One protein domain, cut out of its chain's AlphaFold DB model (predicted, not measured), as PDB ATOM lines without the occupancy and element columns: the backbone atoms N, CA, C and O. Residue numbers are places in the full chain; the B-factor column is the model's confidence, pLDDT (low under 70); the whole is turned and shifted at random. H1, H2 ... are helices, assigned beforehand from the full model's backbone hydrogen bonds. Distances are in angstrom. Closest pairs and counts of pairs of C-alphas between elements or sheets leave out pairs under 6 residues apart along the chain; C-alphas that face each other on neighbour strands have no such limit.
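AT A GLANCE: This is residues 44 to 121 of the 121 residues of an uncharacterized protein of Candidatus Kaiserbacteria bacterium RIFCSPHIGHO2_01_FULL_48_10 (UniProt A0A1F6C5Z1). Two long helices, H1 and H4, cross as an X, and a short helical hairpin, H2 and H3, caps the end where H1 finishes and H4 starts. The 78 printed residues, all helix in class, hold four named helices, H1 to H4 in chain order. The whole is only just compact, close to loose: radius of gyration of the C-alphas 13.8 A, spans 41 by 30 by 19 A.

HOW THE PARTS SIT: Start at H4, residues 98 to 119; with residues 104 to 113 alone it touches H1, residues 44 to 64, at a steep tilt of 51 degrees, opposite ways, closest at C-alphas 57 and 108, 5.3 A. H2, residues 67 to 77, and H3, residues 85 to 95, touch as a hairpin, closest at C-alphas 76 and 88, 7.1 A. H2 and H4 are apart. Every O i to N i+4 pair is within hydrogen-bond range in H1, H3 and H4, and 6 of 7 in H2.

IN THESE COORDINATES: Find C-alpha 44 at (19.793, 48.566, 21.772), where H1 begins its 30.5 A; H4 runs 31.4 A to C-alpha 119 at (9.793, 42.282, 33.371).

THE WHOLE: The printed part has no cut; pLDDT is under 70 at residues 78 to 83 and 120 to 121.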
ATOM      1  N   GLU A  44      20.100  49.994  21.898       85.12
ATOM      2  CA  GLU A  44      19.793  48.566  21.772       85.12
ATOM      3  C   GLU A  44      18.452  48.246  22.436       85.12
ATOM      4  O   GLU A  44      17.614  47.569  21.847       85.12
ATOM      5  N   VAL A  45      18.201  48.799  23.624       83.31
ATOM      6  CA  VAL A  45      16.919  48.631  24.317       83.31
ATOM      7  C   VAL A  45      15.770  49.274  23.534       83.31
ATOM      8  O   VAL A  45      14.717  48.658  23.388       83.31
ATOM      9  N   GLU A  46      15.972  50.469  22.978       84.06
ATOM     10  CA  GLU A  46      14.995  51.143  22.113       84.06
ATOM     11  C   GLU A  46      14.691  50.315  20.857       84.06
ATOM     12  O   GLU A  46      13.527  50.139  20.498       84.06
ATOM     13  N   GLN A  47      15.720  49.749  20.220       85.56
ATOM     14  CA  GLN A  47      15.540  48.853  19.083       85.56
ATOM     15  C   GLN A  47      14.747  47.598  19.476       85.56
ATOM     16  O   GLN A  47      13.787  47.257  18.791       85.56
ATOM     17  N   ASN A  48      15.089  46.952  20.592       85.25
ATOM     18  CA  ASN A  48      14.383  45.762  21.074       85.25
ATOM     19  C   ASN A  48      12.909  46.063  21.394       85.25
ATOM     20  O   ASN A  48      12.029  45.264  21.077       85.25
ATOM     21  N   LEU A  49      12.625  47.230  21.981       85.44
ATOM     22  CA  LEU A  49      11.261  47.700  22.227       85.44
ATOM     23  C   LEU A  49      10.499  47.915  20.918       85.44
ATOM     24  O   LEU A  49       9.382  47.425  20.771       85.44
ATOM     25  N   MET A  50      11.104  48.600  19.948       85.75
ATOM     26  CA  MET A  50      10.509  48.824  18.628       85.75
ATOM     27  C   MET A  50      10.228  47.509  17.891       85.75
ATOM     28  O   MET A  50       9.164  47.356  17.289       85.75
ATOM     29  N   GLU A  51      11.145  46.543  17.961       88.75
ATOM     30  CA  GLU A  51      10.969  45.209  17.379       88.75
ATOM     31  C   GLU A  51       9.836  44.435  18.064       88.75
ATOM     32  O   GLU A  51       9.007  43.834  17.378       88.75
ATOM     33  N   ALA A  52       9.737  44.502  19.394       88.81
ATOM     34  CA  ALA A  52       8.644  43.885  20.140       88.81
ATOM     35  C   ALA A  52       7.281  44.508  19.790       88.81
ATOM     36  O   ALA A  52       6.317  43.780  19.555       88.81
ATOM     37  N   ILE A  53       7.204  45.841  19.676       88.50
ATOM     38  CA  ILE A  53       5.985  46.551  19.250       88.50
ATOM     39  C   ILE A  53       5.593  46.135  17.832       88.50
ATOM     40  O   ILE A  53       4.425  45.850  17.571       88.50
ATOM     41  N   ALA A  54       6.559  46.073  16.912       87.75
ATOM     42  CA  ALA A  54       6.309  45.644  15.543       87.75
ATOM     43  C   ALA A  54       5.816  44.189  15.484       87.75
ATOM     44  O   ALA A  54       4.876  43.895  14.747       87.75
ATOM     45  N   ALA A  55       6.404  43.290  16.276       89.12
ATOM     46  CA  ALA A  55       5.979  41.899  16.353       89.12
ATOM     47  C   ALA A  55       4.536  41.771  16.867       89.12
ATOM     48  O   ALA A  55       3.724  41.108  16.223       89.12
ATOM     49  N   ASP A  56       4.192  42.447  17.969       91.19
ATOM     50  CA  ASP A  56       2.834  42.406  18.528       91.19
ATOM     51  C   ASP A  56       1.807  43.034  17.572       91.19
ATOM     52  O   ASP A  56       0.733  42.473  17.341       91.19
ATOM     53  N   LEU A  57       2.162  44.142  16.913       91.06
ATOM     54  CA  LEU A  57       1.332  44.755  15.875       91.06
ATOM     55  C   LEU A  57       1.036  43.775  14.732       91.06
ATOM     56  O   LEU A  57      -0.118  43.625  14.326       91.06
ATOM     57  N   LEU A  58       2.066  43.105  14.208       89.69
ATOM     58  CA  LEU A  58       1.918  42.147  13.113       89.69
ATOM     59  C   LEU A  58       1.061  40.946  13.520       89.69
ATOM     60  O   LEU A  58       0.240  40.497  12.719       89.69
ATOM     61  N   VAL A  59       1.204  40.453  14.753       90.94
ATOM     62  CA  VAL A  59       0.360  39.376  15.290       90.94
ATOM     63  C   VAL A  59      -1.097  39.829  15.365       90.94
ATOM     64  O   VAL A  59      -1.961  39.168  14.790       90.94
ATOM     65  N   ARG A  60      -1.382  40.986  15.975       92.00
ATOM     66  CA  ARG A  60      -2.751  41.518  16.104       92.00
ATOM     67  C   ARG A  60      -3.430  41.728  14.761       92.00
ATOM     68  O   ARG A  60      -4.588  41.352  14.579       92.00
ATOM     69  N   LEU A  61      -2.730  42.345  13.811       93.06
ATOM     70  CA  LEU A  61      -3.271  42.543  12.470       93.06
ATOM     71  C   LEU A  61      -3.456  41.195  11.766       93.06
ATOM     72  O   LEU A  61      -4.505  40.966  11.170       93.06
ATOM     73  N   GLY A  62      -2.494  40.280  11.897       91.44
ATOM     74  CA  GLY A  62      -2.555  38.933  11.335       91.44
ATOM     75  C   GLY A  62      -3.723  38.094  11.857       91.44
ATOM     76  O   GLY A  62      -4.365  37.390  11.081       91.44
ATOM     77  N   GLU A  63      -4.062  38.187  13.142       92.94
ATOM     78  CA  GLU A  63      -5.213  37.492  13.734       92.94
ATOM     79  C   GLU A  63      -6.553  37.970  13.166       92.94
ATOM     80  O   GLU A  63      -7.492  37.180  13.047       92.94
ATOM     81  N   ARG A  64      -6.624  39.246  12.772       93.44
ATOM     82  CA  ARG A  64      -7.815  39.875  12.186       93.44
ATOM     83  C   ARG A  64      -7.984  39.591  10.692       93.44
ATOM     84  O   ARG A  64      -9.055  39.865  10.154       93.44
ATOM     85  N   LEU A  65      -6.958  39.061  10.026       93.81
ATOM     86  CA  LEU A  65      -7.022  38.672   8.618       93.81
ATOM     87  C   LEU A  65      -7.903  37.437   8.409       93.81
ATOM     88  O   LEU A  65      -7.969  36.538   9.256       93.81
ATOM     89  N   SER A  66      -8.518  37.356   7.228       93.81
ATOM     90  CA  SER A  66      -9.143  36.118   6.766       93.81
ATOM     91  C   SER A  66      -8.091  35.032   6.497       93.81
ATOM     92  O   SER A  66      -6.903  35.314   6.347       93.81
ATOM     93  N   ASP A  67      -8.514  33.770   6.416       92.88
ATOM     94  CA  ASP A  67      -7.586  32.671   6.120       92.88
ATOM     95  C   ASP A  67      -6.990  32.763   4.703       92.88
ATOM     96  O   ASP A  67      -5.857  32.335   4.496       92.88
ATOM     97  N   GLU A  68      -7.718  33.354   3.750       93.12
ATOM     98  CA  GLU A  68      -7.218  33.667   2.403       93.12
ATOM     99  C   GLU A  68      -6.134  34.753   2.473       93.12
ATOM    100  O   GLU A  68      -5.019  34.553   1.999       93.12
ATOM    101  N   ASP A  69      -6.402  35.845   3.189       92.94
ATOM    102  CA  ASP A  69      -5.437  36.934   3.373       92.94
ATOM    103  C   ASP A  69      -4.164  36.478   4.107       92.94
ATOM    104  O   ASP A  69      -3.068  36.954   3.817       92.94
ATOM    105  N   LYS A  70      -4.275  35.540   5.056       90.62
ATOM    106  CA  LYS A  70      -3.110  34.942   5.731       90.62
ATOM    107  C   LYS A  70      -2.240  34.140   4.767       90.62
ATOM    108  O   LYS A  70      -1.018  34.149   4.910       90.62
ATOM    109  N   GLN A  71      -2.847  33.448   3.801       89.94
ATOM    110  CA  GLN A  71      -2.107  32.730   2.760       89.94
ATOM    111  C   GLN A  71      -1.396  33.707   1.824       89.94
ATOM    112  O   GLN A  71      -0.219  33.501   1.525       89.94
ATOM    113  N   ASP A  72      -2.067  34.792   1.435       89.94
ATOM    114  CA  ASP A  72      -1.467  35.861   0.633       89.94
ATOM    115  C   ASP A  72      -0.283  36.508   1.362       89.94
ATOM    116  O   ASP A  72       0.800  36.648   0.792       89.94
ATOM    117  N   LEU A  73      -0.446  36.834   2.649       87.94
ATOM    118  CA  LEU A  73       0.622  37.383   3.482       87.94
ATOM    119  C   LEU A  73       1.807  36.413   3.599       87.94
ATOM    120  O   LEU A  73       2.958  36.825   3.462       87.94
ATOM    121  N   ALA A  74       1.550  35.120   3.812       86.44
ATOM    122  CA  ALA A  74       2.602  34.105   3.863       86.44
ATOM    123  C   ALA A  74       3.346  33.976   2.521       86.44
ATOM    124  O   ALA A  74       4.565  33.780   2.501       86.44
ATOM    125  N   ALA A  75       2.643  34.143   1.396       86.19
ATOM    126  CA  ALA A  75       3.240  34.121   0.065       86.19
ATOM    127  C   ALA A  75       4.186  35.310  -0.191       86.19
ATOM    128  O   ALA A  75       5.133  35.164  -0.968       86.19
ATOM    129  N   LEU A  76       3.996  36.449   0.492       82.38
ATOM    130  CA  LEU A  76       4.919  37.594   0.429       82.38
ATOM    131  C   LEU A  76       6.278  37.299   1.079       82.38
ATOM    132  O   LEU A  76       7.283  37.881   0.674       82.38
ATOM    133  N   GLY A  77       6.320  36.393   2.061       70.81
ATOM    134  CA  GLY A  77       7.566  35.975   2.708       70.81
ATOM    135  C   GLY A  77       8.443  35.096   1.815       70.81
ATOM    136  O   GLY A  77       9.663  35.207   1.856       70.81
ATOM    137  N   GLY A  78       7.833  34.273   0.955       59.91
ATOM    138  CA  GLY A  78       8.537  33.326   0.087       59.91
ATOM    139  C   GLY A  78       9.349  32.263   0.848       59.91
ATOM    140  O   GLY A  78       9.792  32.446   1.979       59.91
ATOM    141  N   GLU A  79       9.585  31.104   0.230       54.97
ATOM    142  CA  GLU A  79      10.447  30.083   0.839       54.97
ATOM    143  C   GLU A  79      11.909  30.567   0.876       54.97
ATOM    144  O   GLU A  79      12.589  30.632  -0.149       54.97
ATOM    145  N   GLY A  80      12.398  30.909   2.072       57.69
ATOM    146  CA  GLY A  80      13.817  31.177   2.330       57.69
ATOM    147  C   GLY A  80      14.317  32.572   1.947       57.69
ATOM    148  O   GLY A  80      15.528  32.748   1.804       57.69
ATOM    149  N   LYS A  81      13.428  33.555   1.777       63.06
ATOM    150  CA  LYS A  81      13.802  34.967   1.614       63.06
ATOM    151  C   LYS A  81      13.344  35.778   2.820       63.06
ATOM    152  O   LYS A  81      12.343  35.453   3.448       63.06
ATOM    153  N   GLU A  82      14.100  36.821   3.148       66.25
ATOM    154  CA  GLU A  82      13.614  37.820   4.094       66.25
ATOM    155  C   GLU A  82      12.392  38.522   3.477       66.25
ATOM    156  O   GLU A  82      12.456  38.919   2.306       66.25
ATOM    157  N   PRO A  83      11.280  38.646   4.219       69.44
ATOM    158  CA  PRO A  83      10.099  39.341   3.734       69.44
ATOM    159  C   PRO A  83      10.431  40.808   3.450       69.44
ATOM    160  O   PRO A  83      11.045  41.493   4.269       69.44
ATOM    161  N   ASP A  84       9.994  41.313   2.295       81.62
ATOM    162  CA  ASP A  84      10.106  42.739   1.993       81.62
ATOM    163  C   ASP A  84       9.134  43.514   2.889       81.62
ATOM    164  O   ASP A  84       7.914  43.480   2.703       81.62
ATOM    165  N   LEU A  85       9.690  44.233   3.866       78.62
ATOM    166  CA  LEU A  85       8.924  45.012   4.836       78.62
ATOM    167  C   LEU A  85       8.040  46.076   4.174       78.62
ATOM    168  O   LEU A  85       6.981  46.397   4.712       78.62
ATOM    169  N   ASN A  86       8.411  46.595   2.998       82.69
ATOM    170  CA  ASN A  86       7.568  47.544   2.272       82.69
ATOM    171  C   ASN A  86       6.345  46.856   1.664       82.69
ATOM    172  O   ASN A  86       5.261  47.441   1.665       82.69
ATOM    173  N   LEU A  87       6.500  45.622   1.173       85.50
ATOM    174  CA  LEU A  87       5.383  44.831   0.653       85.50
ATOM    175  C   LEU A  87       4.449  44.395   1.779       85.50
ATOM    176  O   LEU A  87       3.237  44.524   1.640       85.50
ATOM    177  N   VAL A  88       5.000  43.952   2.911       85.56
ATOM    178  CA  VAL A  88       4.214  43.595   4.099       85.56
ATOM    179  C   VAL A  88       3.454  44.814   4.631       85.56
ATOM    180  O   VAL A  88       2.252  44.738   4.873       85.56
ATOM    181  N   ALA A  89       4.109  45.973   4.747       83.62
ATOM    182  CA  ALA A  89       3.444  47.207   5.160       83.62
ATOM    183  C   ALA A  89       2.370  47.657   4.155       83.62
ATOM    184  O   ALA A  89       1.308  48.124   4.563       83.62
ATOM    185  N   GLY A  90       2.630  47.515   2.851       87.38
ATOM    186  CA  GLY A  90       1.651  47.783   1.795       87.38
ATOM    187  C   GLY A  90       0.421  46.887   1.916       87.38
ATOM    188  O   GLY A  90      -0.697  47.390   1.943       87.38
ATOM    189  N   PHE A  91       0.631  45.584   2.114       92.00
ATOM    190  CA  PHE A  91      -0.438  44.612   2.322       92.00
ATOM    191  C   PHE A  91      -1.371  45.022   3.468       92.00
ATOM    192  O   PHE A  91      -2.584  45.078   3.287       92.00
ATOM    193  N   PHE A  92      -0.828  45.379   4.635       91.38
ATOM    194  CA  PHE A  92      -1.662  45.791   5.768       91.38
ATOM    195  C   PHE A  92      -2.407  47.112   5.521       91.38
ATOM    196  O   PHE A  92      -3.552  47.239   5.950       91.38
ATOM    197  N   ARG A  93      -1.807  48.067   4.796       89.75
ATOM    198  CA  ARG A  93      -2.478  49.322   4.402       89.75
ATOM    199  C   ARG A  93      -3.649  49.110   3.450       89.75
ATOM    200  O   ARG A  93      -4.589  49.894   3.485       89.75
ATOM    201  N   ASP A  94      -3.598  48.064   2.633       92.69
ATOM    202  CA  ASP A  94      -4.684  47.730   1.713       92.69
ATOM    203  C   ASP A  94      -5.825  46.969   2.410       92.69
ATOM    204  O   ASP A  94      -6.972  47.026   1.965       92.69
ATOM    205  N   LYS A  95      -5.526  46.248   3.500       92.94
ATOM    206  CA  LYS A  95      -6.498  45.407   4.226       92.94
ATOM    207  C   LYS A  95      -7.200  46.121   5.377       92.94
ATOM    208  O   LYS A  95      -8.333  45.765   5.695       92.94
ATOM    209  N   PHE A  96      -6.552  47.103   5.995       92.88
ATOM    210  CA  PHE A  96      -7.071  47.811   7.162       92.88
ATOM    211  C   PHE A  96      -7.182  49.306   6.892       92.88
ATOM    212  O   PHE A  96      -6.348  49.901   6.210       92.88
ATOM    213  N   SER A  97      -8.195  49.940   7.474       91.25
ATOM    214  CA  SER A  97      -8.273  51.397   7.478       91.25
ATOM    215  C   SER A  97      -7.144  52.010   8.311       91.25
ATOM    216  O   SER A  97      -6.590  51.390   9.220       91.25
ATOM    217  N   GLN A  98      -6.818  53.272   8.030       84.69
ATOM    218  CA  GLN A  98      -5.808  54.006   8.793       84.69
ATOM    219  C   GLN A  98      -6.143  54.067  10.290       84.69
ATOM    220  O   GLN A  98      -5.246  53.923  11.116       84.69
ATOM    221  N   GLU A  99      -7.419  54.237  10.639       86.69
ATOM    222  CA  GLU A  99      -7.887  54.237  12.028       86.69
ATOM    223  C   GLU A  99      -7.592  52.896  12.717       86.69
ATOM    224  O   GLU A  99      -7.029  52.870  13.809       86.69
ATOM    225  N   GLU A 100      -7.877  51.777  12.046       89.94
ATOM    226  CA  GLU A 100      -7.601  50.438  12.572       89.94
ATOM    227  C   GLU A 100      -6.106  50.164  12.746       89.94
ATOM    228  O   GLU A 100      -5.719  49.525  13.724       89.94
ATOM    229  N   LEU A 101      -5.271  50.646  11.822       88.94
ATOM    230  CA  LEU A 101      -3.814  50.517  11.910       88.94
ATOM    231  C   LEU A 101      -3.250  51.322  13.084       88.94
ATOM    232  O   LEU A 101      -2.416  50.817  13.832       88.94
ATOM    233  N   VAL A 102      -3.719  52.560  13.268       86.62
ATOM    234  CA  VAL A 102      -3.291  53.428  14.374       86.62
ATOM    235  C   VAL A 102      -3.763  52.870  15.717       86.62
ATOM    236  O   VAL A 102      -2.986  52.838  16.669       86.62
ATOM    237  N   GLN A 103      -5.000  52.375  15.794       89.06
ATOM    238  CA  GLN A 103      -5.521  51.723  16.993       89.06
ATOM    239  C   GLN A 103      -4.707  50.471  17.348       89.06
ATOM    240  O   GLN A 103      -4.298  50.321  18.498       89.06
ATOM    241  N   ALA A 104      -4.428  49.600  16.373       90.56
ATOM    242  CA  ALA A 104      -3.631  48.396  16.599       90.56
ATOM    243  C   ALA A 104      -2.196  48.728  17.041       90.56
ATOM    244  O   ALA A 104      -1.664  48.059  17.924       90.56
ATOM    245  N   LEU A 105      -1.586  49.782  16.483       87.81
ATOM    246  CA  LEU A 105      -0.268  50.267  16.901       87.81
ATOM    247  C   LEU A 105      -0.279  50.779  18.347       87.81
ATOM    248  O   LEU A 105       0.635  50.470  19.111       87.81
ATOM    249  N   ALA A 106      -1.304  51.545  18.727       86.75
ATOM    250  CA  ALA A 106      -1.448  52.038  20.091       86.75
ATOM    251  C   ALA A 106      -1.599  50.879  21.088       86.75
ATOM    252  O   ALA A 106      -0.895  50.834  22.092       86.75
ATOM    253  N   GLU A 107      -2.457  49.903  20.782       90.44
ATOM    254  CA  GLU A 107      -2.640  48.708  21.615       90.44
ATOM    255  C   GLU A 107      -1.367  47.865  21.726       90.44
ATOM    256  O   GLU A 107      -1.036  47.405  22.820       90.44
ATOM    257  N   ALA A 108      -0.637  47.689  20.621       90.44
ATOM    258  CA  ALA A 108       0.621  46.954  20.625       90.44
ATOM    259  C   ALA A 108       1.681  47.651  21.485       90.44
ATOM    260  O   ALA A 108       2.358  47.023  22.299       90.44
ATOM    261  N   THR A 109       1.770  48.976  21.363       87.44
ATOM    262  CA  THR A 109       2.710  49.780  22.147       87.44
ATOM    263  C   THR A 109       2.373  49.737  23.636       87.44
ATOM    264  O   THR A 109       3.262  49.534  24.457       87.44
ATOM    265  N   GLU A 110       1.094  49.843  24.003       88.75
ATOM    266  CA  GLU A 110       0.643  49.694  25.393       88.75
ATOM    267  C   GLU A 110       0.959  48.312  25.972       88.75
ATOM    268  O   GLU A 110       1.415  48.214  27.114       88.75
ATOM    269  N   SER A 111       0.725  47.246  25.199       90.56
ATOM    270  CA  SER A 111       0.987  45.872  25.638       90.56
ATOM    271  C   SER A 111       2.471  45.661  25.920       90.56
ATOM    272  O   SER A 111       2.834  45.226  27.013       90.56
ATOM    273  N   VAL A 112       3.331  46.047  24.975       88.88
ATOM    274  CA  VAL A 112       4.781  45.873  25.096       88.88
ATOM    275  C   VAL A 112       5.360  46.739  26.207       88.88
ATOM    276  O   VAL A 112       6.152  46.242  27.002       88.88
ATOM    277  N   LEU A 113       4.945  48.004  26.327       85.69
ATOM    278  CA  LEU A 113       5.401  48.871  27.418       85.69
ATOM    279  C   LEU A 113       5.048  48.294  28.788       85.69
ATOM    280  O   LEU A 113       5.868  48.324  29.706       85.69
ATOM    281  N   LYS A 114       3.838  47.744  28.927       87.19
ATOM    282  CA  LYS A 114       3.405  47.100  30.164       87.19
ATOM    283  C   LYS A 114       4.236  45.854  30.471       87.19
ATOM    284  O   LYS A 114       4.720  45.723  31.590       87.19
ATOM    285  N   GLU A 115       4.416  44.966  29.497       87.06
ATOM    286  CA  GLU A 115       5.216  43.745  29.659       87.06
ATOM    287  C   GLU A 115       6.675  44.058  29.990       87.06
ATOM    288  O   GLU A 115       7.254  43.445  30.886       87.06
ATOM    289  N   PHE A 116       7.256  45.053  29.323       82.25
ATOM    290  CA  PHE A 116       8.625  45.487  29.568       82.25
ATOM    291  C   PHE A 116       8.787  46.092  30.969       82.25
ATOM    292  O   PHE A 116       9.728  45.755  31.687       82.25
ATOM    293  N   ALA A 117       7.845  46.937  31.400       80.44
ATOM    294  CA  ALA A 117       7.842  47.495  32.750       80.44
ATOM    295  C   ALA A 117       7.672  46.416  33.836       80.44
ATOM    296  O   ALA A 117       8.286  46.520  34.900       80.44
ATOM    297  N   ASP A 118       6.861  45.385  33.583       82.50
ATOM    298  CA  ASP A 118       6.666  44.262  34.504       82.50
ATOM    299  C   ASP A 118       7.895  43.336  34.554       82.50
ATOM    300  O   ASP A 118       8.252  42.868  35.632       82.50
ATOM    301  N   ALA A 119       8.580  43.104  33.429       79.06
ATOM    302  CA  ALA A 119       9.793  42.282  33.371       79.06
ATOM    303  C   ALA A 119      11.000  42.913  34.090       79.06
ATOM    304  O   ALA A 119      11.916  42.200  34.501       79.06
ATOM    305  N   MET A 120      11.002  44.240  34.237       68.50
ATOM    306  CA  MET A 120      12.071  45.005  34.892       68.50
ATOM    307  C   MET A 120      11.823  45.258  36.393       68.50
ATOM    308  O   MET A 120      12.650  45.905  37.043       68.50
ATOM    309  N   ARG A 121      10.706  44.772  36.952       60.91
ATOM    310  CA  ARG A 121      10.385  44.813  38.392       60.91
ATOM    311  C   ARG A 121      10.760  43.520  39.105       60.91
ATOM    312  O   ARG A 121      11.173  43.633  40.283       60.91
TER     313      ARG A 121